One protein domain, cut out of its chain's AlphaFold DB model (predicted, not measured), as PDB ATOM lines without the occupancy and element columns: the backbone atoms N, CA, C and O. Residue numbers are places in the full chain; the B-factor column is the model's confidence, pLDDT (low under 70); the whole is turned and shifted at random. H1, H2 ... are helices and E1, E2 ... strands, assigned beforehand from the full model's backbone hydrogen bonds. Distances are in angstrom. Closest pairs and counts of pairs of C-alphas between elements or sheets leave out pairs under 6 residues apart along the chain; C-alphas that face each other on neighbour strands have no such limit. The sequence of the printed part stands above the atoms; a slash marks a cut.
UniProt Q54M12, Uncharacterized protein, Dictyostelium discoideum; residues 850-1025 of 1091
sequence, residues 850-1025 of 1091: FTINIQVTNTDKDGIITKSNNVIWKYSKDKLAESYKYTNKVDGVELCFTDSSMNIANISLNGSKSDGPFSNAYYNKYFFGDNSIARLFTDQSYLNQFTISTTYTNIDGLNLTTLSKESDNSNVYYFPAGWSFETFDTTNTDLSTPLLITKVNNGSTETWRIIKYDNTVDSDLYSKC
ATOM      1  N   PHE A 850     299.506 293.907 202.449       91.78
ATOM      2  CA  PHE A 850     299.377 295.324 202.793       91.78
ATOM      3  C   PHE A 850     299.437 295.566 204.308       91.78
ATOM      4  O   PHE A 850     299.058 294.699 205.102       91.78
ATOM      5  N   THR A 851     299.822 296.779 204.699       91.37
ATOM      6  CA  THR A 851     299.600 297.344 206.038       91.37
ATOM      7  C   THR A 851     298.737 298.596 205.901       91.37
ATOM      8  O   THR A 851     299.090 299.504 205.156       91.37
ATOM      9  N   ILE A 852     297.620 298.672 206.623       91.74
ATOM     10  CA  ILE A 852     296.714 299.828 206.605       91.74
ATOM     11  C   ILE A 852     296.487 300.310 208.037       91.74
ATOM     12  O   ILE A 852     296.208 299.505 208.923       91.74
ATOM     13  N   ASN A 853     296.580 301.618 208.263       91.98
ATOM     14  CA  ASN A 853     296.113 302.265 209.487       91.98
ATOM     15  C   ASN A 853     294.758 302.926 209.198       91.98
ATOM     16  O   ASN A 853     294.677 303.805 208.341       91.98
ATOM     17  N   ILE A 854     293.702 302.479 209.877       92.84
ATOM     18  CA  ILE A 854     292.307 302.830 209.586       92.84
ATOM     19  C   ILE A 854     291.654 303.414 210.833       92.84
ATOM     20  O   ILE A 854     291.641 302.771 211.879       92.84
ATOM     21  N   GLN A 855     291.047 304.589 210.713       93.39
ATOM     22  CA  GLN A 855     290.089 305.111 211.680       93.39
ATOM     23  C   GLN A 855     288.681 304.645 211.303       93.39
ATOM     24  O   GLN A 855     288.179 304.982 210.235       93.39
ATOM     25  N   VAL A 856     288.044 303.879 212.188       92.26
ATOM     26  CA  VAL A 856     286.656 303.427 212.047       92.26
ATOM     27  C   VAL A 856     285.764 304.253 212.967       92.26
ATOM     28  O   VAL A 856     285.818 304.091 214.193       92.26
ATOM     29  N   THR A 857     284.944 305.120 212.378       92.88
ATOM     30  CA  THR A 857     283.890 305.888 213.050       92.88
ATOM     31  C   THR A 857     282.514 305.289 212.760       92.88
ATOM     32  O   THR A 857     282.217 304.892 211.637       92.88
ATOM     33  N   ASN A 858     281.652 305.210 213.776       92.80
ATOM     34  CA  ASN A 858     280.233 304.889 213.598       92.80
ATOM     35  C   ASN A 858     279.404 306.124 213.964       92.80
ATOM     36  O   ASN A 858     279.324 306.491 215.139       92.80
ATOM     37  N   THR A 859     278.771 306.724 212.968       93.35
ATOM     38  CA  THR A 859     277.833 307.840 213.101       93.35
ATOM     39  C   THR A 859     276.405 307.295 213.163       93.35
ATOM     40  O   THR A 859     276.093 306.321 212.476       93.35
ATOM     41  N   ASP A 860     275.532 307.863 213.991       93.39
ATOM     42  CA  ASP A 860     274.105 307.520 213.977       93.39
ATOM     43  C   ASP A 860     273.315 308.295 212.905       93.39
ATOM     44  O   ASP A 860     273.871 309.039 212.097       93.39
ATOM     45  N   LYS A 861     271.995 308.083 212.888       92.21
ATOM     46  CA  LYS A 861     271.056 308.717 211.953       92.21
ATOM     47  C   LYS A 861     270.911 310.240 212.114       92.21
ATOM     48  O   LYS A 861     270.257 310.855 211.279       92.21
ATOM     49  N   ASP A 862     271.432 310.819 213.197       91.00
ATOM     50  CA  ASP A 862     271.343 312.249 213.516       91.00
ATOM     51  C   ASP A 862     272.704 312.955 213.344       91.00
ATOM     52  O   ASP A 862     272.859 314.105 213.747       91.00
ATOM     53  N   GLY A 863     273.695 312.272 212.754       88.77
ATOM     54  CA  GLY A 863     275.036 312.810 212.503       88.77
ATOM     55  C   GLY A 863     276.017 312.665 213.673       88.77
ATOM     56  O   GLY A 863     277.153 313.126 213.577       88.77
ATOM     57  N   ILE A 864     275.635 312.001 214.771       86.70
ATOM     58  CA  ILE A 864     276.447 311.958 215.996       86.70
ATOM     59  C   ILE A 864     277.412 310.764 215.966       86.70
ATOM     60  O   ILE A 864     277.008 309.613 215.778       86.70
ATOM     61  N   ILE A 865     278.709 311.011 216.192       90.10
ATOM     62  CA  ILE A 865     279.735 309.956 216.261       90.10
ATOM     63  C   ILE A 865     279.578 309.161 217.566       90.10
ATOM     64  O   ILE A 865     280.081 309.535 218.624       90.10
ATOM     65  N   THR A 866     278.922 308.007 217.477       88.46
ATOM     66  CA  THR A 866     278.697 307.074 218.596       88.46
ATOM     67  C   THR A 866     279.953 306.306 219.025       88.46
ATOM     68  O   THR A 866     280.003 305.749 220.124       88.46
ATOM     69  N   LYS A 867     280.962 306.211 218.147       88.82
ATOM     70  CA  LYS A 867     282.160 305.379 218.345       88.82
ATOM     71  C   LYS A 867     283.280 305.807 217.391       88.82
ATOM     72  O   LYS A 867     283.011 306.047 216.220       88.82
ATOM     73  N   SER A 868     284.531 305.800 217.856       89.71
ATOM     74  CA  SER A 868     285.735 305.942 217.017       89.71
ATOM     75  C   SER A 868     286.850 305.011 217.511       89.71
ATOM     76  O   SER A 868     287.032 304.858 218.720       89.71
ATOM     77  N   ASN A 869     287.558 304.325 216.606       89.43
ATOM     78  CA  ASN A 869     288.708 303.461 216.919       89.43
ATOM     79  C   ASN A 869     289.730 303.519 215.779       89.43
ATOM     80  O   ASN A 869     289.340 303.331 214.631       89.43
ATOM     81  N   ASN A 870     291.027 303.646 216.084       91.56
ATOM     82  CA  ASN A 870     292.074 303.455 215.076       91.56
ATOM     83  C   ASN A 870     292.616 302.013 215.134       91.56
ATOM     84  O   ASN A 870     292.758 301.423 216.213       91.56
ATOM     85  N   VAL A 871     292.888 301.437 213.964       90.06
ATOM     86  CA  VAL A 871     293.171 300.016 213.742       90.06
ATOM     87  C   VAL A 871     294.318 299.878 212.748       90.06
ATOM     88  O   VAL A 871     294.187 300.265 211.591       90.06
ATOM     89  N   ILE A 872     295.416 299.256 213.169       91.60
ATOM     90  CA  ILE A 872     296.481 298.819 212.263       91.60
ATOM     91  C   ILE A 872     296.149 297.393 211.814       91.60
ATOM     92  O   ILE A 872     296.223 296.459 212.614       91.60
ATOM     93  N   TRP A 873     295.779 297.232 210.544       92.42
ATOM     94  CA  TRP A 873     295.511 295.950 209.892       92.42
ATOM     95  C   TRP A 873     296.689 295.579 208.985       92.42
ATOM     96  O   TRP A 873     297.004 296.295 208.036       92.42
ATOM     97  N   LYS A 874     297.359 294.463 209.281       92.41
ATOM     98  CA  LYS A 874     298.407 293.863 208.443       92.41
ATOM     99  C   LYS A 874     297.854 292.585 207.812       92.41
ATOM    100  O   LYS A 874     297.396 291.706 208.537       92.41
ATOM    101  N   TYR A 875     297.929 292.445 206.493       91.71
ATOM    102  CA  TYR A 875     297.416 291.290 205.745       91.71
ATOM    103  C   TYR A 875     298.481 290.751 204.790       91.71
ATOM    104  O   TYR A 875     299.174 291.522 204.133       91.71
ATOM    105  N   SER A 876     298.613 289.428 204.667       91.45
ATOM    106  CA  SER A 876     299.452 288.812 203.637       91.45
ATOM    107  C   SER A 876     298.969 287.420 203.227       91.45
ATOM    108  O   SER A 876     299.179 286.412 203.911       91.45
ATOM    109  N   LYS A 877     298.385 287.362 202.029       89.07
ATOM    110  CA  LYS A 877     297.899 286.151 201.363       89.07
ATOM    111  C   LYS A 877     299.023 285.178 201.007       89.07
ATOM    112  O   LYS A 877     298.857 283.977 201.185       89.07
ATOM    113  N   ASP A 878     300.178 285.672 200.550       88.51
ATOM    114  CA  ASP A 878     301.321 284.811 200.191       88.51
ATOM    115  C   ASP A 878     302.038 284.223 201.426       88.51
ATOM    116  O   ASP A 878     302.784 283.249 201.306       88.51
ATOM    117  N   LYS A 879     301.819 284.793 202.620       87.74
ATOM    118  CA  LYS A 879     302.409 284.334 203.891       87.74
ATOM    119  C   LYS A 879     301.414 283.637 204.818       87.74
ATOM    120  O   LYS A 879     301.831 283.145 205.862       87.74
ATOM    121  N   LEU A 880     300.136 283.569 204.431       88.45
ATOM    122  CA  LEU A 880     299.053 282.994 205.233       88.45
ATOM    123  C   LEU A 880     298.954 283.647 206.624       88.45
ATOM    124  O   LEU A 880     298.824 282.960 207.637       88.45
ATOM    125  N   ALA A 881     299.012 284.980 206.671       88.65
ATOM    126  CA  ALA A 881     298.983 285.751 207.912       88.65
ATOM    127  C   ALA A 881     298.079 286.989 207.817       88.65
ATOM    128  O   ALA A 881     298.008 287.646 206.780       88.65
ATOM    129  N   GLU A 882     297.433 287.322 208.929       90.04
ATOM    130  CA  GLU A 882     296.676 288.553 209.151       90.04
ATOM    131  C   GLU A 882     296.854 289.006 210.605       90.04
ATOM    132  O   GLU A 882     297.129 288.196 211.491       90.04
ATOM    133  N   SER A 883     296.752 290.303 210.869       88.74
ATOM    134  CA  SER A 883     296.852 290.856 212.215       88.74
ATOM    135  C   SER A 883     296.133 292.186 212.330       88.74
ATOM    136  O   SER A 883     296.173 293.006 211.414       88.74
ATOM    137  N   TYR A 884     295.509 292.396 213.481       88.60
ATOM    138  CA  TYR A 884     294.786 293.603 213.831       88.60
ATOM    139  C   TYR A 884     295.266 294.114 215.191       88.60
ATOM    140  O   TYR A 884     295.129 293.424 216.205       88.60
ATOM    141  N   LYS A 885     295.778 295.345 215.236       88.19
ATOM    142  CA  LYS A 885     296.136 296.045 216.476       88.19
ATOM    143  C   LYS A 885     295.308 297.323 216.594       88.19
ATOM    144  O   LYS A 885     295.534 298.276 215.853       88.19
ATOM    145  N   TYR A 886     294.370 297.356 217.538       85.32
ATOM    146  CA  TYR A 886     293.724 298.607 217.947       85.32
ATOM    147  C   TYR A 886     294.777 299.517 218.596       85.32
ATOM    148  O   TYR A 886     295.514 299.052 219.462       85.32
ATOM    149  N   THR A 887     294.846 300.803 218.251       81.35
ATOM    150  CA  THR A 887     295.797 301.726 218.914       81.35
ATOM    151  C   THR A 887     295.456 301.929 220.390       81.35
ATOM    152  O   THR A 887     296.341 302.030 221.233       81.35
ATOM    153  N   ASN A 888     294.159 301.941 220.706       77.34
ATOM    154  CA  ASN A 888     293.630 302.317 222.019       77.34
ATOM    155  C   ASN A 888     293.445 301.108 222.958       77.34
ATOM    156  O   ASN A 888     292.739 301.204 223.961       77.34
ATOM    157  N   LYS A 889     294.025 299.945 222.625       76.57
ATOM    158  CA  LYS A 889     294.004 298.737 223.462       76.57
ATOM    159  C   LYS A 889     295.364 298.054 223.424       76.57
ATOM    160  O   LYS A 889     296.030 298.032 222.397       76.57
ATOM    161  N   VAL A 890     295.730 297.421 224.536       69.43
ATOM    162  CA  VAL A 890     296.884 296.505 224.589       69.43
ATOM    163  C   VAL A 890     296.634 295.267 223.709       69.43
ATOM    164  O   VAL A 890     297.582 294.648 223.233       69.43
ATOM    165  N   ASP A 891     295.358 294.942 223.463       75.72
ATOM    166  CA  ASP A 891     294.934 293.733 222.768       75.72
ATOM    167  C   ASP A 891     295.081 293.806 221.239       75.72
ATOM    168  O   ASP A 891     294.284 294.439 220.539       75.72
ATOM    169  N   GLY A 892     296.089 293.095 220.728       79.12
ATOM    170  CA  GLY A 892     296.284 292.781 219.314       79.12
ATOM    171  C   GLY A 892     295.943 291.319 219.007       79.12
ATOM    172  O   GLY A 892     296.326 290.408 219.746       79.12
ATOM    173  N   VAL A 893     295.240 291.096 217.896       83.70
ATOM    174  CA  VAL A 893     294.840 289.770 217.405       83.70
ATOM    175  C   VAL A 893     295.687 289.415 216.190       83.70
ATOM    176  O   VAL A 893     295.615 290.090 215.169       83.70
ATOM    177  N   GLU A 894     296.465 288.342 216.284       83.46
ATOM    178  CA  GLU A 894     297.281 287.791 215.199       83.46
ATOM    179  C   GLU A 894     296.686 286.456 214.727       83.46
ATOM    180  O   GLU A 894     296.219 285.643 215.528       83.46
ATOM    181  N   LEU A 895     296.675 286.227 213.415       83.42
ATOM    182  CA  LEU A 895     295.942 285.149 212.756       83.42
ATOM    183  C   LEU A 895     296.857 284.448 211.752       83.42
ATOM    184  O   LEU A 895     297.203 284.996 210.707       83.42
ATOM    185  N   CYS A 896     297.250 283.216 212.071       84.10
ATOM    186  CA  CYS A 896     298.120 282.408 211.222       84.10
ATOM    187  C   CYS A 896     297.293 281.319 210.526       84.10
ATOM    188  O   CYS A 896     296.931 280.313 211.151       84.10
ATOM    189  N   PHE A 897     296.979 281.513 209.246       83.12
ATOM    190  CA  PHE A 897     296.144 280.597 208.467       83.12
ATOM    191  C   PHE A 897     296.881 279.296 208.136       83.12
ATOM    192  O   PHE A 897     298.091 279.276 207.910       83.12
ATOM    193  N   THR A 898     296.153 278.179 208.098       80.94
ATOM    194  CA  THR A 898     296.748 276.859 207.824       80.94
ATOM    195  C   THR A 898     296.901 276.549 206.338       80.94
ATOM    196  O   THR A 898     297.706 275.689 205.976       80.94
ATOM    197  N   ASP A 899     296.139 277.228 205.482       83.41
ATOM    198  CA  ASP A 899     296.116 277.033 204.033       83.41
ATOM    199  C   ASP A 899     295.635 278.292 203.284       83.41
ATOM    200  O   ASP A 899     295.120 279.245 203.871       83.41
ATOM    201  N   SER A 900     295.795 278.275 201.959       81.91
ATOM    202  CA  SER A 900     295.481 279.386 201.051       81.91
ATOM    203  C   SER A 900     293.990 279.655 200.830       81.91
ATOM    204  O   SER A 900     293.666 280.593 200.104       81.91
ATOM    205  N   SER A 901     293.081 278.866 201.416       80.75
ATOM    206  CA  SER A 901     291.652 279.206 201.446       80.75
ATOM    207  C   SER A 901     291.330 280.231 202.540       80.75
ATOM    208  O   SER A 901     290.309 280.902 202.456       80.75
ATOM    209  N   MET A 902     292.218 280.377 203.534       78.64
ATOM    210  CA  MET A 902     292.102 281.321 204.652       78.64
ATOM    211  C   MET A 902     290.844 281.120 205.532       78.64
ATOM    212  O   MET A 902     290.433 282.030 206.241       78.64
ATOM    213  N   ASN A 903     290.258 279.915 205.529       79.59
ATOM    214  CA  ASN A 903     289.081 279.564 206.349       79.59
ATOM    215  C   ASN A 903     289.431 278.949 207.719       79.59
ATOM    216  O   ASN A 903     288.553 278.734 208.553       79.59
ATOM    217  N   ILE A 904     290.698 278.601 207.952       79.93
ATOM    218  CA  ILE A 904     291.172 277.987 209.198       79.93
ATOM    219  C   ILE A 904     292.419 278.739 209.648       79.93
ATOM    220  O   ILE A 904     293.380 278.871 208.884       79.93
ATOM    221  N   ALA A 905     292.408 279.215 210.893       83.04
ATOM    222  CA  ALA A 905     293.503 279.974 211.482       83.04
ATOM    223  C   ALA A 905     293.858 279.476 212.888       83.04
ATOM    224  O   ALA A 905     293.030 278.950 213.630       83.04
ATOM    225  N   ASN A 906     295.118 279.673 213.260       81.75
ATOM    226  CA  ASN A 906     295.555 279.648 214.647       81.75
ATOM    227  C   ASN A 906     295.573 281.090 215.147       81.75
ATOM    228  O   ASN A 906     296.262 281.931 214.566       81.75
ATOM    229  N   ILE A 907     294.803 281.361 216.198       81.13
ATOM    230  CA  ILE A 907     294.688 282.696 216.787       81.13
ATOM    231  C   ILE A 907     295.819 282.885 217.807       81.13
ATOM    232  O   ILE A 907     296.132 281.994 218.598       81.13
ATOM    233  N   SER A 908     296.441 284.054 217.809       79.21
ATOM    234  CA  SER A 908     297.347 284.503 218.859       79.21
ATOM    235  C   SER A 908     296.838 285.834 219.396       79.21
ATOM    236  O   SER A 908     296.462 286.723 218.637       79.21
ATOM    237  N   LEU A 909     296.789 285.948 220.721       80.68
ATOM    238  CA  LEU A 909     296.426 287.183 221.406       80.68
ATOM    239  C   LEU A 909     297.700 287.734 222.040       80.68
ATOM    240  O   LEU A 909     298.387 287.021 222.779       80.68
ATOM    241  N   ASN A 910     298.044 288.978 221.720       76.80
ATOM    242  CA  ASN A 910     299.209 289.692 222.260       76.80
ATOM    243  C   ASN A 910     300.538 288.942 222.047       76.80
ATOM    244  O   ASN A 910     301.403 288.916 222.921       76.80
ATOM    245  N   GLY A 911     300.691 288.265 220.902       71.19
ATOM    246  CA  GLY A 911     301.859 287.434 220.580       71.19
ATOM    247  C   GLY A 911     301.979 286.128 221.372       71.19
ATOM    248  O   GLY A 911     302.871 285.327 221.086       71.19
ATOM    249  N   SER A 912     301.084 285.869 222.330       70.94
ATOM    250  CA  SER A 912     300.982 284.570 222.992       70.94
ATOM    251  C   SER A 912     300.221 283.593 222.092       70.94
ATOM    252  O   SER A 912     299.111 283.878 221.627       70.94
ATOM    253  N   LYS A 913     300.828 282.445 221.776       64.09
ATOM    254  CA  LYS A 913     300.158 281.392 220.998       64.09
ATOM    255  C   LYS A 913     299.019 280.810 221.828       64.09
ATOM    256  O   LYS A 913     299.228 280.487 222.996       64.09
ATOM    257  N   SER A 914     297.831 280.643 221.239       57.19
ATOM    258  CA  SER A 914     296.719 280.007 221.944       57.19
ATOM    259  C   SER A 914     296.927 278.486 222.035       57.19
ATOM    260  O   SER A 914     296.363 277.718 221.250       57.19
ATOM    261  N   ASP A 915     297.712 278.038 223.012       54.61
ATOM    262  CA  ASP A 915     297.789 276.629 223.408       54.61
ATOM    263  C   ASP A 915     296.471 276.235 224.107       54.61
ATOM    264  O   ASP A 915     296.353 276.182 225.330       54.61
ATOM    265  N   GLY A 916     295.423 276.042 223.301       56.70
ATOM    266  CA  GLY A 916     294.040 275.926 223.755       56.70
ATOM    267  C   GLY A 916     293.030 275.701 222.617       56.70
ATOM    268  O   GLY A 916     293.416 275.342 221.498       56.70
ATOM    269  N   PRO A 917     291.722 275.905 222.877       49.92
ATOM    270  CA  PRO A 917     290.632 275.527 221.966       49.92
ATOM    271  C   PRO A 917     290.528 276.373 220.683       49.92
ATOM    272  O   PRO A 917     289.697 276.068 219.835       49.92
ATOM    273  N   PHE A 918     291.355 277.411 220.531       59.47
ATOM    274  CA  PHE A 918     291.413 278.273 219.341       59.47
ATOM    275  C   PHE A 918     292.491 277.843 218.325       59.47
ATOM    276  O   PHE A 918     292.689 278.504 217.305       59.47
ATOM    277  N   SER A 919     293.183 276.725 218.581       61.01
ATOM    278  CA  SER A 919     294.081 276.103 217.604       61.01
ATOM    279  C   SER A 919     293.282 275.462 216.461       61.01
ATOM    280  O   SER A 919     292.404 274.629 216.685       61.01
ATOM    281  N   ASN A 920     293.593 275.850 215.222       63.67
ATOM    282  CA  ASN A 920     292.827 275.524 214.010       63.67
ATOM    283  C   ASN A 920     291.326 275.869 214.124       63.67
ATOM    284  O   ASN A 920     290.466 275.093 213.699       63.67
ATOM    285  N   ALA A 921     291.006 277.027 214.707       64.49
ATOM    286  CA  ALA A 921     289.646 277.548 214.697       64.49
ATOM    287  C   ALA A 921     289.184 277.780 213.249       64.49
ATOM    288  O   ALA A 921     289.941 278.299 212.421       64.49
ATOM    289  N   TYR A 922     287.933 277.419 212.947       68.30
ATOM    290  CA  TYR A 922     287.309 277.801 211.682       68.30
ATOM    291  C   TYR A 922     287.047 279.308 211.737       68.30
ATOM    292  O   TYR A 922     286.239 279.777 212.542       68.30
ATOM    293  N   TYR A 923     287.803 280.063 210.952       62.29
ATOM    294  CA  TYR A 923     287.853 281.512 211.005       62.29
ATOM    295  C   TYR A 923     287.049 282.076 209.837       62.29
ATOM    296  O   TYR A 923     287.388 281.862 208.674       62.29
ATOM    297  N   ASN A 924     285.979 282.807 210.150       63.07
ATOM    298  CA  ASN A 924     285.374 283.701 209.171       63.07
ATOM    299  C   ASN A 924     286.388 284.816 208.881       63.07
ATOM    300  O   ASN A 924     286.798 285.496 209.820       63.07
ATOM    301  N   LYS A 925     286.764 284.992 207.607       59.24
ATOM    302  CA  LYS A 925     287.923 285.767 207.106       59.24
ATOM    303  C   LYS A 925     287.932 287.274 207.459       59.24
ATOM    304  O   LYS A 925     288.801 288.008 207.012       59.24
ATOM    305  N   TYR A 926     286.949 287.742 208.223       64.25
ATOM    306  CA  TYR A 926     286.585 289.146 208.378       64.25
ATOM    307  C   TYR A 926     286.168 289.425 209.835       64.25
ATOM    308  O   TYR A 926     285.002 289.658 210.139       64.25
ATOM    309  N   PHE A 927     287.108 289.335 210.782       56.61
ATOM    310  CA  PHE A 927     286.804 289.500 212.220       56.61
ATOM    311  C   PHE A 927     286.545 290.962 212.643       56.61
ATOM    312  O   PHE A 927     286.157 291.219 213.784       56.61
ATOM    313  N   PHE A 928     286.764 291.923 211.742       54.06
ATOM    314  CA  PHE A 928     286.522 293.348 211.956       54.06
ATOM    315  C   PHE A 928     285.353 293.850 211.105       54.06
ATOM    316  O   PHE A 928     285.406 293.782 209.880       54.06
ATOM    317  N   GLY A 929     284.349 294.418 211.777       54.35
ATOM    318  CA  GLY A 929     283.193 295.054 211.144       54.35
ATOM    319  C   GLY A 929     282.300 294.079 210.380       54.35
ATOM    320  O   GLY A 929     282.154 292.912 210.745       54.35
ATOM    321  N   ASP A 930     281.673 294.588 209.326       63.49
ATOM    322  CA  ASP A 930     280.886 293.792 208.393       63.49
ATOM    323  C   ASP A 930     281.807 293.074 207.385       63.49
ATOM    324  O   ASP A 930     282.703 293.684 206.797       63.49
ATOM    325  N   ASN A 931     281.540 291.784 207.141       73.13
ATOM    326  CA  ASN A 931     282.247 290.940 206.168       73.13
ATOM    327  C   ASN A 931     282.422 291.605 204.787       73.13
ATOM    328  O   ASN A 931     283.405 291.341 204.099       73.13
ATOM    329  N   SER A 932     281.465 292.442 204.372       76.86
ATOM    330  CA  SER A 932     281.526 293.243 203.140       76.86
ATOM    331  C   SER A 932     282.766 294.139 203.065       76.86
ATOM    332  O   SER A 932     283.493 294.107 202.074       76.86
ATOM    333  N   ILE A 933     283.063 294.894 204.124       79.80
ATOM    334  CA  ILE A 933     284.104 295.928 204.098       79.80
ATOM    335  C   ILE A 933     285.493 295.293 203.957       79.80
ATOM    336  O   ILE A 933     286.279 295.677 203.093       79.80
ATOM    337  N   ALA A 934     285.784 294.238 204.720       82.44
ATOM    338  CA  ALA A 934     287.070 293.547 204.630       82.44
ATOM    339  C   ALA A 934     287.243 292.710 203.336       82.44
ATOM    340  O   ALA A 934     288.374 292.356 202.978       82.44
ATOM    341  N   ARG A 935     286.165 292.430 202.579       87.10
ATOM    342  CA  ARG A 935     286.264 291.833 201.232       87.10
ATOM    343  C   ARG A 935     286.798 292.811 200.189       87.10
ATOM    344  O   ARG A 935     287.581 292.368 199.353       87.10
ATOM    345  N   LEU A 936     286.479 294.107 200.268       87.46
ATOM    346  CA  LEU A 936     286.989 295.137 199.341       87.46
ATOM    347  C   LEU A 936     288.514 295.076 199.167       87.46
ATOM    348  O   LEU A 936     289.025 295.166 198.056       87.46
ATOM    349  N   PHE A 937     289.234 294.859 200.269       86.73
ATOM    350  CA  PHE A 937     290.695 294.796 200.285       86.73
ATOM    351  C   PHE A 937     291.272 293.405 199.996       86.73
ATOM    352  O   PHE A 937     292.473 293.292 199.787       86.73
ATOM    353  N   THR A 938     290.476 292.327 200.041       87.43
ATOM    354  CA  THR A 938     290.999 290.942 200.089       87.43
ATOM    355  C   THR A 938     290.299 289.951 199.146       87.43
ATOM    356  O   THR A 938     290.582 288.744 199.195       87.43
ATOM    357  N   ASP A 939     289.387 290.431 198.299       89.12
ATOM    358  CA  ASP A 939     288.594 289.654 197.342       89.12
ATOM    359  C   ASP A 939     288.252 290.491 196.090       89.12
ATOM    360  O   ASP A 939     287.260 291.217 196.048       89.12
ATOM    361  N   GLN A 940     289.059 290.347 195.031       91.20
ATOM    362  CA  GLN A 940     288.840 291.031 193.747       91.20
ATOM    363  C   GLN A 940     287.455 290.716 193.146       91.20
ATOM    364  O   GLN A 940     286.851 291.576 192.518       91.20
ATOM    365  N   SER A 941     286.918 289.507 193.367       91.05
ATOM    366  CA  SER A 941     285.603 289.114 192.830       91.05
ATOM    367  C   SER A 941     284.432 289.827 193.513       91.05
ATOM    368  O   SER A 941     283.325 289.844 192.978       91.05
ATOM    369  N   TYR A 942     284.683 290.425 194.681       90.26
ATOM    370  CA  TYR A 942     283.738 291.266 195.402       90.26
ATOM    371  C   TYR A 942     283.916 292.746 195.061       90.26
ATOM    372  O   TYR A 942     282.929 293.435 194.828       90.26
ATOM    373  N   LEU A 943     285.160 293.225 194.955       90.01
ATOM    374  CA  LEU A 943     285.450 294.598 194.532       90.01
ATOM    375  C   LEU A 943     284.913 294.893 193.118       90.01
ATOM    376  O   LEU A 943     284.338 295.951 192.885       90.01
ATOM    377  N   ASN A 944     284.992 293.919 192.207       91.37
ATOM    378  CA  ASN A 944     284.418 294.006 190.859       91.37
ATOM    379  C   ASN A 944     282.865 293.999 190.828       91.37
ATOM    380  O   ASN A 944     282.284 293.972 189.747       91.37
ATOM    381  N   GLN A 945     282.179 293.987 191.983       92.49
ATOM    382  CA  GLN A 945     280.714 294.135 192.091       92.49
ATOM    383  C   GLN A 945     280.274 295.583 192.357       92.49
ATOM    384  O   GLN A 945     279.079 295.834 192.496       92.49
ATOM    385  N   PHE A 946     281.223 296.509 192.496       92.49
ATOM    386  CA  PHE A 946     280.970 297.930 192.710       92.49
ATOM    387  C   PHE A 946     281.018 298.668 191.364       92.49
ATOM    388  O   PHE A 946     281.882 298.397 190.528       92.49
ATOM    389  N   THR A 947     280.106 299.612 191.158       92.46
ATOM    390  CA  THR A 947     280.039 300.475 189.974       92.46
ATOM    391  C   THR A 947     280.977 301.665 190.155       92.46
ATOM    392  O   THR A 947     280.926 302.335 191.186       92.46
ATOM    393  N   ILE A 948     281.833 301.946 189.169       91.26
ATOM    394  CA  ILE A 948     282.672 303.154 189.174       91.26
ATOM    395  C   ILE A 948     281.811 304.352 188.756       91.26
ATOM    396  O   ILE A 948     281.204 304.341 187.686       91.26
ATOM    397  N   SER A 949     281.786 305.391 189.589       91.32
ATOM    398  CA  SER A 949     281.176 306.684 189.282       91.32
ATOM    399  C   SER A 949     281.838 307.316 188.057       91.32
ATOM    400  O   SER A 949     283.061 307.429 187.991       91.32
ATOM    401  N   THR A 950     281.027 307.781 187.107       89.14
ATOM    402  CA  THR A 950     281.485 308.540 185.930       89.14
ATOM    403  C   THR A 950     281.992 309.940 186.285       89.14
ATOM    404  O   THR A 950     282.679 310.561 185.477       89.14
ATOM    405  N   THR A 951     281.681 310.434 187.485       88.92
ATOM    406  CA  THR A 951     282.130 311.726 188.013       88.92
ATOM    407  C   THR A 951     283.002 311.554 189.253       88.92
ATOM    408  O   THR A 951     282.809 310.637 190.059       88.92
ATOM    409  N   TYR A 952     283.956 312.471 189.428       89.53
ATOM    410  CA  TYR A 952     284.704 312.598 190.673       89.53
ATOM    411  C   TYR A 952     283.782 313.082 191.794       89.53
ATOM    412  O   TYR A 952     282.999 314.011 191.601       89.53
ATOM    413  N   THR A 953     283.892 312.482 192.978       91.72
ATOM    414  CA  THR A 953     283.296 313.034 194.199       91.72
ATOM    415  C   THR A 953     284.358 313.852 194.918       91.72
ATOM    416  O   THR A 953     285.441 313.334 195.188       91.72
ATOM    417  N   ASN A 954     284.064 315.117 195.218       88.62
ATOM    418  CA  ASN A 954     284.954 315.937 196.030       88.62
ATOM    419  C   ASN A 954     284.722 315.639 197.521       88.62
ATOM    420  O   ASN A 954     283.578 315.675 197.973       88.62
ATOM    421  N   ILE A 955     285.782 315.308 198.264       85.15
ATOM    422  CA  ILE A 955     285.763 315.096 199.722       85.15
ATOM    423  C   ILE A 955     287.018 315.740 200.306       85.15
ATOM    424  O   ILE A 955     288.116 315.466 199.829       85.15
ATOM    425  N   ASP A 956     286.864 316.572 201.340       84.18
ATOM    426  CA  ASP A 956     287.960 317.331 201.967       84.18
ATOM    427  C   ASP A 956     288.837 318.074 200.917       84.18
ATOM    428  O   ASP A 956     290.061 318.111 201.016       84.18
ATOM    429  N   GLY A 957     288.208 318.610 199.857       82.57
ATOM    430  CA  GLY A 957     288.860 319.284 198.722       82.57
ATOM    431  C   GLY A 957     289.398 318.354 197.620       82.57
ATOM    432  O   GLY A 957     289.633 318.797 196.494       82.57
ATOM    433  N   LEU A 958     289.554 317.056 197.892       83.73
ATOM    434  CA  LEU A 958     290.154 316.077 196.980       83.73
ATOM    435  C   LEU A 958     289.122 315.485 196.011       83.73
ATOM    436  O   LEU A 958     288.078 314.990 196.428       83.73
ATOM    437  N   ASN A 959     289.449 315.455 194.716       87.41
ATOM    438  CA  ASN A 959     288.632 314.808 193.684       87.41
ATOM    439  C   ASN A 959     288.925 313.299 193.625       87.41
ATOM    440  O   ASN A 959     289.978 312.878 193.144       87.41
ATOM    441  N   LEU A 960     287.991 312.484 194.119       89.77
ATOM    442  CA  LEU A 960     288.160 311.042 194.314       89.77
ATOM    443  C   LEU A 960     287.283 310.226 193.360       89.77
ATOM    444  O   LEU A 960     286.155 310.606 193.037       89.77
ATOM    445  N   THR A 961     287.792 309.076 192.920       89.97
ATOM    446  CA  THR A 961     287.016 308.097 192.152       89.97
ATOM    447  C   THR A 961     286.171 307.268 193.114       89.97
ATOM    448  O   THR A 961     286.706 306.536 193.950       89.97
ATOM    449  N   THR A 962     284.850 307.368 192.984       92.68
ATOM    450  CA  THR A 962     283.893 306.663 193.847       92.68
ATOM    451  C   THR A 962     283.475 305.333 193.231       92.68
ATOM    452  O   THR A 962     283.066 305.275 192.076       92.68
ATOM    453  N   LEU A 963     283.543 304.267 194.022       92.45
ATOM    454  CA  LEU A 963     283.007 302.939 193.748       92.45
ATOM    455  C   LEU A 963     281.789 302.723 194.649       92.45
ATOM    456  O   LEU A 963     281.947 302.629 195.864       92.45
ATOM    457  N   SER A 964     280.587 302.645 194.083       91.58
ATOM    458  CA  SER A 964     279.340 302.438 194.832       91.58
ATOM    459  C   SER A 964     278.775 301.035 194.614       91.58
ATOM    460  O   SER A 964     278.968 300.423 193.563       91.58
ATOM    461  N   LYS A 965     278.058 300.499 195.604       89.84
ATOM    462  CA  LYS A 965     277.291 299.257 195.450       89.84
ATOM    463  C   LYS A 965     275.956 299.345 196.178       89.84
ATOM    464  O   LYS A 965     275.921 299.394 197.410       89.84
ATOM    465  N   GLU A 966     274.876 299.317 195.396       82.76
ATOM    466  CA  GLU A 966     273.495 299.472 195.872       82.76
ATOM    467  C   GLU A 966     273.152 298.466 196.982       82.76
ATOM    468  O   GLU A 966     272.724 298.879 198.058       82.76
ATOM    469  N   SER A 967     273.458 297.175 196.788       84.60
ATOM    470  CA  SER A 967     273.068 296.102 197.724       84.60
ATOM    471  C   SER A 967     273.544 296.283 199.155       84.60
ATOM    472  O   SER A 967     272.931 295.756 200.084       84.60
ATOM    473  N   ASP A 968     274.666 296.980 199.321       78.03
ATOM    474  CA  ASP A 968     275.382 297.072 200.582       78.03
ATOM    475  C   ASP A 968     275.354 298.509 201.137       78.03
ATOM    476  O   ASP A 968     276.004 298.754 202.153       78.03
ATOM    477  N   ASN A 969     274.655 299.459 200.487       88.49
ATOM    478  CA  ASN A 969     274.709 300.907 200.767       88.49
ATOM    479  C   ASN A 969     276.147 301.396 201.028       88.49
ATOM    480  O   ASN A 969     276.407 302.119 201.996       88.49
ATOM    481  N   SER A 970     277.094 300.892 200.237       91.40
ATOM    482  CA  SER A 970     278.527 301.031 200.493       91.40
ATOM    483  C   SER A 970     279.195 301.804 199.367       91.40
ATOM    484  O   SER A 970     279.121 301.389 198.209       91.40
ATOM    485  N   ASN A 971     279.878 302.890 199.720       93.46
ATOM    486  CA  ASN A 971     280.701 303.681 198.814       93.46
ATOM    487  C   ASN A 971     282.169 303.580 199.230       93.46
ATOM    488  O   ASN A 971     282.492 303.565 200.419       93.46
ATOM    489  N   VAL A 972     283.065 303.531 198.250       93.66
ATOM    490  CA  VAL A 972     284.513 303.497 198.451       93.66
ATOM    491  C   VAL A 972     285.159 304.565 197.593       93.66
ATOM    492  O   VAL A 972     284.967 304.593 196.382       93.66
ATOM    493  N   TYR A 973     285.949 305.428 198.212       93.85
ATOM    494  CA  TYR A 973     286.563 306.579 197.572       93.85
ATOM    495  C   TYR A 973     288.061 306.320 197.429       93.85
ATOM    496  O   TYR A 973     288.763 306.077 198.416       93.85
ATOM    497  N   TYR A 974     288.536 306.339 196.187       89.77
ATOM    498  CA  TYR A 974     289.917 306.063 195.805       89.77
ATOM    499  C   TYR A 974     290.587 307.314 195.244       89.77
ATOM    500  O   TYR A 974     289.945 308.130 194.578       89.77
ATOM    501  N   PHE A 975     291.903 307.418 195.427       85.30
ATOM    502  CA  PHE A 975     292.699 308.319 194.600       85.30
ATOM    503  C   PHE A 975     292.623 307.887 193.122       85.30
ATOM    504  O   PHE A 975     292.642 306.680 192.845       85.30
ATOM    505  N   PRO A 976     292.547 308.838 192.169       78.33
ATOM    506  CA  PRO A 976     292.548 308.525 190.742       78.33
ATOM    507  C   PRO A 976     293.802 307.736 190.330       78.33
ATOM    508  O   PRO A 976     294.858 307.841 190.957       78.33
ATOM    509  N   ALA A 977     293.725 306.952 189.252       69.31
ATOM    510  CA  ALA A 977     294.900 306.238 188.748       69.31
ATOM    511  C   ALA A 977     296.040 307.224 188.408       69.31
ATOM    512  O   ALA A 977     295.809 308.283 187.827       69.31
ATOM    513  N   GLY A 978     297.274 306.889 188.794       67.83
ATOM    514  CA  GLY A 978     298.432 307.778 188.655       67.83
ATOM    515  C   GLY A 978     298.555 308.896 189.703       67.83
ATOM    516  O   GLY A 978     299.579 309.575 189.702       67.83
ATOM    517  N   TRP A 979     297.589 309.088 190.613       67.96
ATOM    518  CA  TRP A 979     297.740 310.014 191.743       67.96
ATOM    519  C   TRP A 979     298.492 309.338 192.899       67.96
ATOM    520  O   TRP A 979     297.931 308.521 193.629       67.96
ATOM    521  N   SER A 980     299.755 309.715 193.094       54.71
ATOM    522  CA  SER A 980     300.556 309.354 194.269       54.71
ATOM    523  C   SER A 980     300.593 310.512 195.271       54.71
ATOM    524  O   SER A 980     301.170 311.560 194.980       54.71
ATOM    525  N   PHE A 981     300.028 310.317 196.462       54.79
ATOM    526  CA  PHE A 981     300.287 311.182 197.619       54.79
ATOM    527  C   PHE A 981     301.685 310.862 198.179       54.79
ATOM    528  O   PHE A 981     302.051 309.687 198.217       54.79
ATOM    529  N   GLU A 982     302.458 311.851 198.652       54.08
ATOM    530  CA  GLU A 982     303.843 311.621 199.134       54.08
ATOM    531  C   GLU A 982     303.942 310.612 200.297       54.08
ATOM    532  O   GLU A 982     304.987 310.008 200.523       54.08
ATOM    533  N   THR A 983     302.844 310.385 201.020       50.21
ATOM    534  CA  THR A 983     302.740 309.417 202.123       50.21
ATOM    535  C   THR A 983     302.582 307.957 201.677       50.21
ATOM    536  O   THR A 983     302.598 307.065 202.531       50.21
ATOM    537  N   PHE A 984     302.443 307.685 200.373       54.01
ATOM    538  CA  PHE A 984     302.329 306.337 199.813       54.01
ATOM    539  C   PHE A 984     303.539 306.011 198.926       54.01
ATOM    540  O   PHE A 984     303.638 306.513 197.804       54.01
ATOM    541  N   ASP A 985     304.420 305.105 199.374       50.34
ATOM    542  CA  ASP A 985     305.551 304.592 198.576       50.34
ATOM    543  C   ASP A 985     305.037 303.710 197.417       50.34
ATOM    544  O   ASP A 985     304.937 302.481 197.487       50.34
ATOM    545  N   THR A 986     304.604 304.391 196.356       50.41
ATOM    546  CA  THR A 986     303.875 303.844 195.209       50.41
ATOM    547  C   THR A 986     304.627 304.113 193.911       50.41
ATOM    548  O   THR A 986     304.104 304.637 192.932       50.41
ATOM    549  N   THR A 987     305.855 303.594 193.854       52.29
ATOM    550  CA  THR A 987     306.600 303.361 192.596       52.29
ATOM    551  C   THR A 987     305.831 302.507 191.565       52.29
ATOM    552  O   THR A 987     306.236 302.410 190.409       52.29
ATOM    553  N   ASN A 988     304.690 301.923 191.955       54.85
ATOM    554  CA  ASN A 988     303.652 301.380 191.081       54.85
ATOM    555  C   ASN A 988     302.498 302.394 190.909       54.85
ATOM    556  O   ASN A 988     301.537 302.383 191.676       54.85
ATOM    557  N   THR A 989     302.549 303.208 189.851       51.88
ATOM    558  CA  THR A 989     301.504 304.195 189.478       51.88
ATOM    559  C   THR A 989     300.147 303.577 189.102       51.88
ATOM    560  O   THR A 989     299.153 304.278 188.923       51.88
ATOM    561  N   ASP A 990     300.106 302.250 188.981       60.34
ATOM    562  CA  ASP A 990     298.965 301.438 188.553       60.34
ATOM    563  C   ASP A 990     298.070 300.980 189.732       60.34
ATOM    564  O   ASP A 990     297.181 300.142 189.559       60.34
ATOM    565  N   LEU A 991     298.329 301.500 190.942       61.44
ATOM    566  CA  LEU A 991     297.617 301.201 192.187       61.44
ATOM    567  C   LEU A 991     296.856 302.432 192.699       61.44
ATOM    568  O   LEU A 991     297.411 303.283 193.385       61.44
ATOM    569  N   SER A 992     295.558 302.494 192.412       69.46
ATOM    570  CA  SER A 992     294.633 303.433 193.052       69.46
ATOM    571  C   SER A 992     294.461 303.071 194.535       69.46
ATOM    572  O   SER A 992     293.872 302.033 194.858       69.46
ATOM    573  N   THR A 993     294.967 303.914 195.434       80.17
ATOM    574  CA  THR A 993     294.881 303.716 196.889       80.17
ATOM    575  C   THR A 993     293.493 304.116 197.416       80.17
ATOM    576  O   THR A 993     293.028 305.213 197.095       80.17
ATOM    577  N   PRO A 994     292.808 303.276 198.218       86.54
ATOM    578  CA  PRO A 994     291.567 303.665 198.887       86.54
ATOM    579  C   PRO A 994     291.854 304.677 200.005       86.54
ATOM    580  O   PRO A 994     292.778 304.480 200.793       86.54
ATOM    581  N   LEU A 995     291.036 305.728 200.100       89.77
ATOM    582  CA  LEU A 995     291.108 306.755 201.147       89.77
ATOM    583  C   LEU A 995     289.981 306.611 202.182       89.77
ATOM    584  O   LEU A 995     290.196 306.816 203.376       89.77
ATOM    585  N   LEU A 996     288.774 306.262 201.735       92.57
ATOM    586  CA  LEU A 996     287.577 306.255 202.576       92.57
ATOM    587  C   LEU A 996     286.619 305.145 202.132       92.57
ATOM    588  O   LEU A 996     286.428 304.935 200.938       92.57
ATOM    589  N   ILE A 997     285.982 304.462 203.080       92.77
ATOM    590  CA  ILE A 997     284.798 303.622 202.836       92.77
ATOM    591  C   ILE A 997     283.682 304.138 203.735       92.77
ATOM    592  O   ILE A 997     283.920 304.345 204.922       92.77
ATOM    593  N   THR A 998     282.475 304.310 203.206       93.28
ATOM    594  CA  THR A 998     281.268 304.605 203.991       93.28
ATOM    595  C   THR A 998     280.223 303.524 203.742       93.28
ATOM    596  O   THR A 998     280.027 303.094 202.605       93.28
ATOM    597  N   LYS A 999     279.559 303.048 204.801       92.30
ATOM    598  CA  LYS A 999     278.473 302.061 204.727       92.30
ATOM    599  C   LYS A 999     277.271 302.503 205.557       92.30
ATOM    600  O   LYS A 999     277.392 302.635 206.772       92.30
ATOM    601  N   VAL A1000     276.104 302.662 204.930       92.00
ATOM    602  CA  VAL A1000     274.875 303.116 205.611       92.00
ATOM    603  C   VAL A1000     273.958 301.939 205.961       92.00
ATOM    604  O   VAL A1000     273.402 301.269 205.090       92.00
ATOM    605  N   ASN A1001     273.751 301.692 207.253       89.53
ATOM    606  CA  ASN A1001     272.957 300.585 207.780       89.53
ATOM    607  C   ASN A1001     271.893 301.105 208.764       89.53
ATOM    608  O   ASN A1001     272.216 301.575 209.852       89.53
ATOM    609  N   ASN A1002     270.613 301.014 208.380       90.14
ATOM    610  CA  ASN A1002     269.462 301.507 209.157       90.14
ATOM    611  C   ASN A1002     269.578 302.986 209.597       90.14
ATOM    612  O   ASN A1002     269.141 303.356 210.685       90.14
ATOM    613  N   GLY A1003     270.174 303.829 208.749       89.02
ATOM    614  CA  GLY A1003     270.404 305.257 209.000       89.02
ATOM    615  C   GLY A1003     271.730 305.577 209.697       89.02
ATOM    616  O   GLY A1003     272.236 306.678 209.525       89.02
ATOM    617  N   SER A1004     272.339 304.627 210.411       90.78
ATOM    618  CA  SER A1004     273.698 304.792 210.942       90.78
ATOM    619  C   SER A1004     274.740 304.590 209.840       90.78
ATOM    620  O   SER A1004     274.623 303.657 209.045       90.78
ATOM    621  N   THR A1005     275.790 305.409 209.823       92.56
ATOM    622  CA  THR A1005     276.894 305.309 208.855       92.56
ATOM    623  C   THR A1005     278.158 304.793 209.539       92.56
ATOM    624  O   THR A1005     278.631 305.373 210.513       92.56
ATOM    625  N   GLU A1006     278.722 303.695 209.040       93.25
ATOM    626  CA  GLU A1006     280.049 303.212 209.427       93.25
ATOM    627  C   GLU A1006     281.084 303.680 208.400       93.25
ATOM    628  O   GLU A1006     281.010 303.321 207.224       93.25
ATOM    629  N   THR A1007     282.047 304.478 208.853       93.11
ATOM    630  CA  THR A1007     283.048 305.144 208.018       93.11
ATOM    631  C   THR A1007     284.444 304.657 208.387       93.11
ATOM    632  O   THR A1007     284.867 304.758 209.536       93.11
ATOM    633  N   TRP A1008     285.174 304.123 207.409       93.57
ATOM    634  CA  TRP A1008     286.552 303.650 207.540       93.57
ATOM    635  C   TRP A1008     287.468 304.614 206.772       93.57
ATOM    636  O   TRP A1008     287.623 304.497 205.557       93.57
ATOM    637  N   ARG A1009     288.052 305.589 207.477       93.29
ATOM    638  CA  ARG A1009     289.006 306.578 206.943       93.29
ATOM    639  C   ARG A1009     290.426 306.015 207.032       93.29
ATOM    640  O   ARG A1009     290.883 305.634 208.108       93.29
ATOM    641  N   ILE A1010     291.124 305.937 205.905       92.24
ATOM    642  CA  ILE A1010     292.448 305.319 205.792       92.24
ATOM    643  C   ILE A1010     293.515 306.397 205.989       92.24
ATOM    644  O   ILE A1010     293.655 307.307 205.180       92.24
ATOM    645  N   ILE A1011     294.259 306.290 207.089       89.62
ATOM    646  CA  ILE A1011     295.295 307.252 207.498       89.62
ATOM    647  C   ILE A1011     296.628 306.945 206.800       89.62
ATOM    648  O   ILE A1011     297.370 307.851 206.433       89.62
ATOM    649  N   LYS A1012     296.954 305.657 206.639       88.98
ATOM    650  CA  LYS A1012     298.189 305.183 205.998       88.98
ATOM    651  C   LYS A1012     297.919 303.860 205.291       88.98
ATOM    652  O   LYS A1012     297.207 303.020 205.839       88.98
ATOM    653  N   TYR A1013     298.501 303.676 204.111       87.25
ATOM    654  CA  TYR A1013     298.392 302.465 203.299       87.25
ATOM    655  C   TYR A1013     299.777 302.121 202.746       87.25
ATOM    656  O   TYR A1013     300.431 302.955 202.132       87.25
ATOM    657  N   ASP A1014     300.229 300.898 202.977       87.56
ATOM    658  CA  ASP A1014     301.548 300.400 202.596       87.56
ATOM    659  C   ASP A1014     301.357 299.053 201.887       87.56
ATOM    660  O   ASP A1014     300.581 298.209 202.342       87.56
ATOM    661  N   ASN A1015     302.033 298.848 200.754       86.34
ATOM    662  CA  ASN A1015     301.975 297.593 199.993       86.34
ATOM    663  C   ASN A1015     302.849 296.477 200.610       86.34
ATOM    664  O   ASN A1015     302.793 295.317 200.187       86.34
ATOM    665  N   THR A1016     303.626 296.810 201.639       85.75
ATOM    666  CA  THR A1016     304.471 295.899 202.401       85.75
ATOM    667  C   THR A1016     303.836 295.497 203.735       85.75
ATOM    668  O   THR A1016     302.892 296.103 204.254       85.75
ATOM    669  N   VAL A1017     304.374 294.425 204.311       82.64
ATOM    670  CA  VAL A1017     304.148 294.034 205.700       82.64
ATOM    671  C   VAL A1017     305.498 293.669 206.294       82.64
ATOM    672  O   VAL A1017     306.188 292.767 205.816       82.64
ATOM    673  N   ASP A1018     305.833 294.391 207.355       81.69
ATOM    674  CA  ASP A1018     306.893 294.123 208.322       81.69
ATOM    675  C   ASP A1018     307.133 292.618 208.567       81.69
ATOM    676  O   ASP A1018     306.218 291.855 208.905       81.69
ATOM    677  N   SER A1019     308.395 292.204 208.410       79.29
ATOM    678  CA  SER A1019     308.840 290.812 208.493       79.29
ATOM    679  C   SER A1019     308.521 290.136 209.823       79.29
ATOM    680  O   SER A1019     308.320 288.915 209.851       79.29
ATOM    681  N   ASP A1020     308.443 290.902 210.911       77.88
ATOM    682  CA  ASP A1020     308.270 290.358 212.256       77.88
ATOM    683  C   ASP A1020     306.884 289.746 212.464       77.88
ATOM    684  O   ASP A1020     306.746 288.813 213.263       77.88
ATOM    685  N   LEU A1021     305.880 290.146 211.671       70.73
ATOM    686  CA  LEU A1021     304.559 289.511 211.679       70.73
ATOM    687  C   LEU A1021     304.646 288.006 211.366       70.73
ATOM    688  O   LEU A1021     303.963 287.174 211.968       70.73
ATOM    689  N   TYR A1022     305.534 287.635 210.444       70.30
ATOM    690  CA  TYR A1022     305.681 286.258 209.973       70.30
ATOM    691  C   TYR A1022     306.524 285.384 210.906       70.30
ATOM    692  O   TYR A1022     306.464 284.158 210.813       70.30
ATOM    693  N   SER A1023     307.287 285.988 211.826       71.85
ATOM    694  CA  SER A1023     308.144 285.263 212.778       71.85
ATOM    695  C   SER A1023     307.346 284.265 213.637       71.85
ATOM    696  O   SER A1023     307.803 283.148 213.907       71.85
ATOM    697  N   LYS A1024     306.116 284.647 214.004       70.27
ATOM    698  CA  LYS A1024     305.157 283.852 214.783       70.27
ATOM    699  C   LYS A1024     304.380 282.876 213.899       70.27
ATOM    700  O   LYS A1024     304.242 281.701 214.266       70.27
ATOM    701  N   CYS A1025     303.923 283.347 212.735       71.03
ATOM    702  CA  CYS A1025     303.167 282.583 211.742       71.03
ATOM    703  C   CYS A1025     304.061 281.693 210.865       71.03
ATOM    704  O   CYS A1025     304.050 281.778 209.639       71.03
TER     705      CYS A1025
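Overview. This is residues 850 to 1025 of the 1091 residues of an uncharacterized protein of Dictyostelium discoideum (UniProt Q54M12). One long, twisted sheet of ten strands forms a wall in which two five-strand ribbons, E1 to E5 and E6 to E10, join side by side through E1 and E10. The link of residues 910 to 930, then H1 and H2, leads from the E5 edge to the E6 edge; H1 and H3 only graze the sheet, and residues 975 to 993 make a long loop between E8 and E9. The printed part has 176 residues, with E1 to E5, H1, H2, E6 to E10 and H3 in that order, mostly strand. The sheet's order is E5 E4 E3 E2 E1 E10 E9 E8 E7 E6, all antiparallel. The whole is compact, with a radius of gyration of the C-alphas of 16.9 A and spans of 51 by 41 by 30 A.

Along the chain. E1, residues 850 to 859, begins at C-alpha 850 (299.377, 295.324, 202.793) and is 27.0 A long. E2, residues 865 to 876, is 31.5 A long. E3 is residues 881 to 886, E4 892 to 897 and E5 904 to 909. H1 is residues 931 to 936 and H2 940 to 943. E6, residues 947 to 955, bends by 87 degrees at residue 950. E7 is residues 958 to 965, 21.2 A long, E8 970 to 974, and E9 994 to 1001, 20.9 A long. E10, residues 1004 to 1014, is 29.4 A long and bends by 56 degrees at residue 1011. H3, residues 1020 to 1024, ends at C-alpha 1024 (305.157, 283.852, 214.783).

Arrangement. E1 to E5 and E6 to E10 are two meanders, each strand the antiparallel neighbour of the one before. E1 and E10 are antiparallel at 158 degrees, with N 855 and O 1009 2.8 A apart, within hydrogen-bond range. In the hairpin E1 and E2, N 854 and O 871 are 2.8 A apart. At the edge strand E5, N 908 and O 894 of E4 are 2.8 A apart; at the edge strand E6, N 949 and O 962 of E7 are 2.8 A apart. H1 grazes the sheet with residues 932 to 936; its closest C-alphas with E9 are those of Ile 933 and Ile 997, 7.8 A. H2 is only just not on the sheet, with 4 pairs of C-alphas within 10 A, and touches H1 only at the corner, where the C-alphas of Leu 936 and Leu 943 are closest at 5.1 A. H3 grazes the sheet with residues 1021 to 1024; its closest C-alphas with E3 are those of Tyr 1022 and Ala 881, 7.0 A. Every O i to N i+4 pair is within range in H1; H3 has 0 of 1, but 1 of 2 O i to N i+3 pairs, and H2 is too short for an i+4 pair.

Size, cuts and confidence. The C-alphas farthest apart, those of Asp 915 and Thr 951, are 52.2 A apart. The printed part has no cut. The links E5 to H1 and E8 to E9 are long. The mean pLDDT of the printed part is 81.2; residue 890, residues 913 to 930 and residues 977 to 992 are under 70.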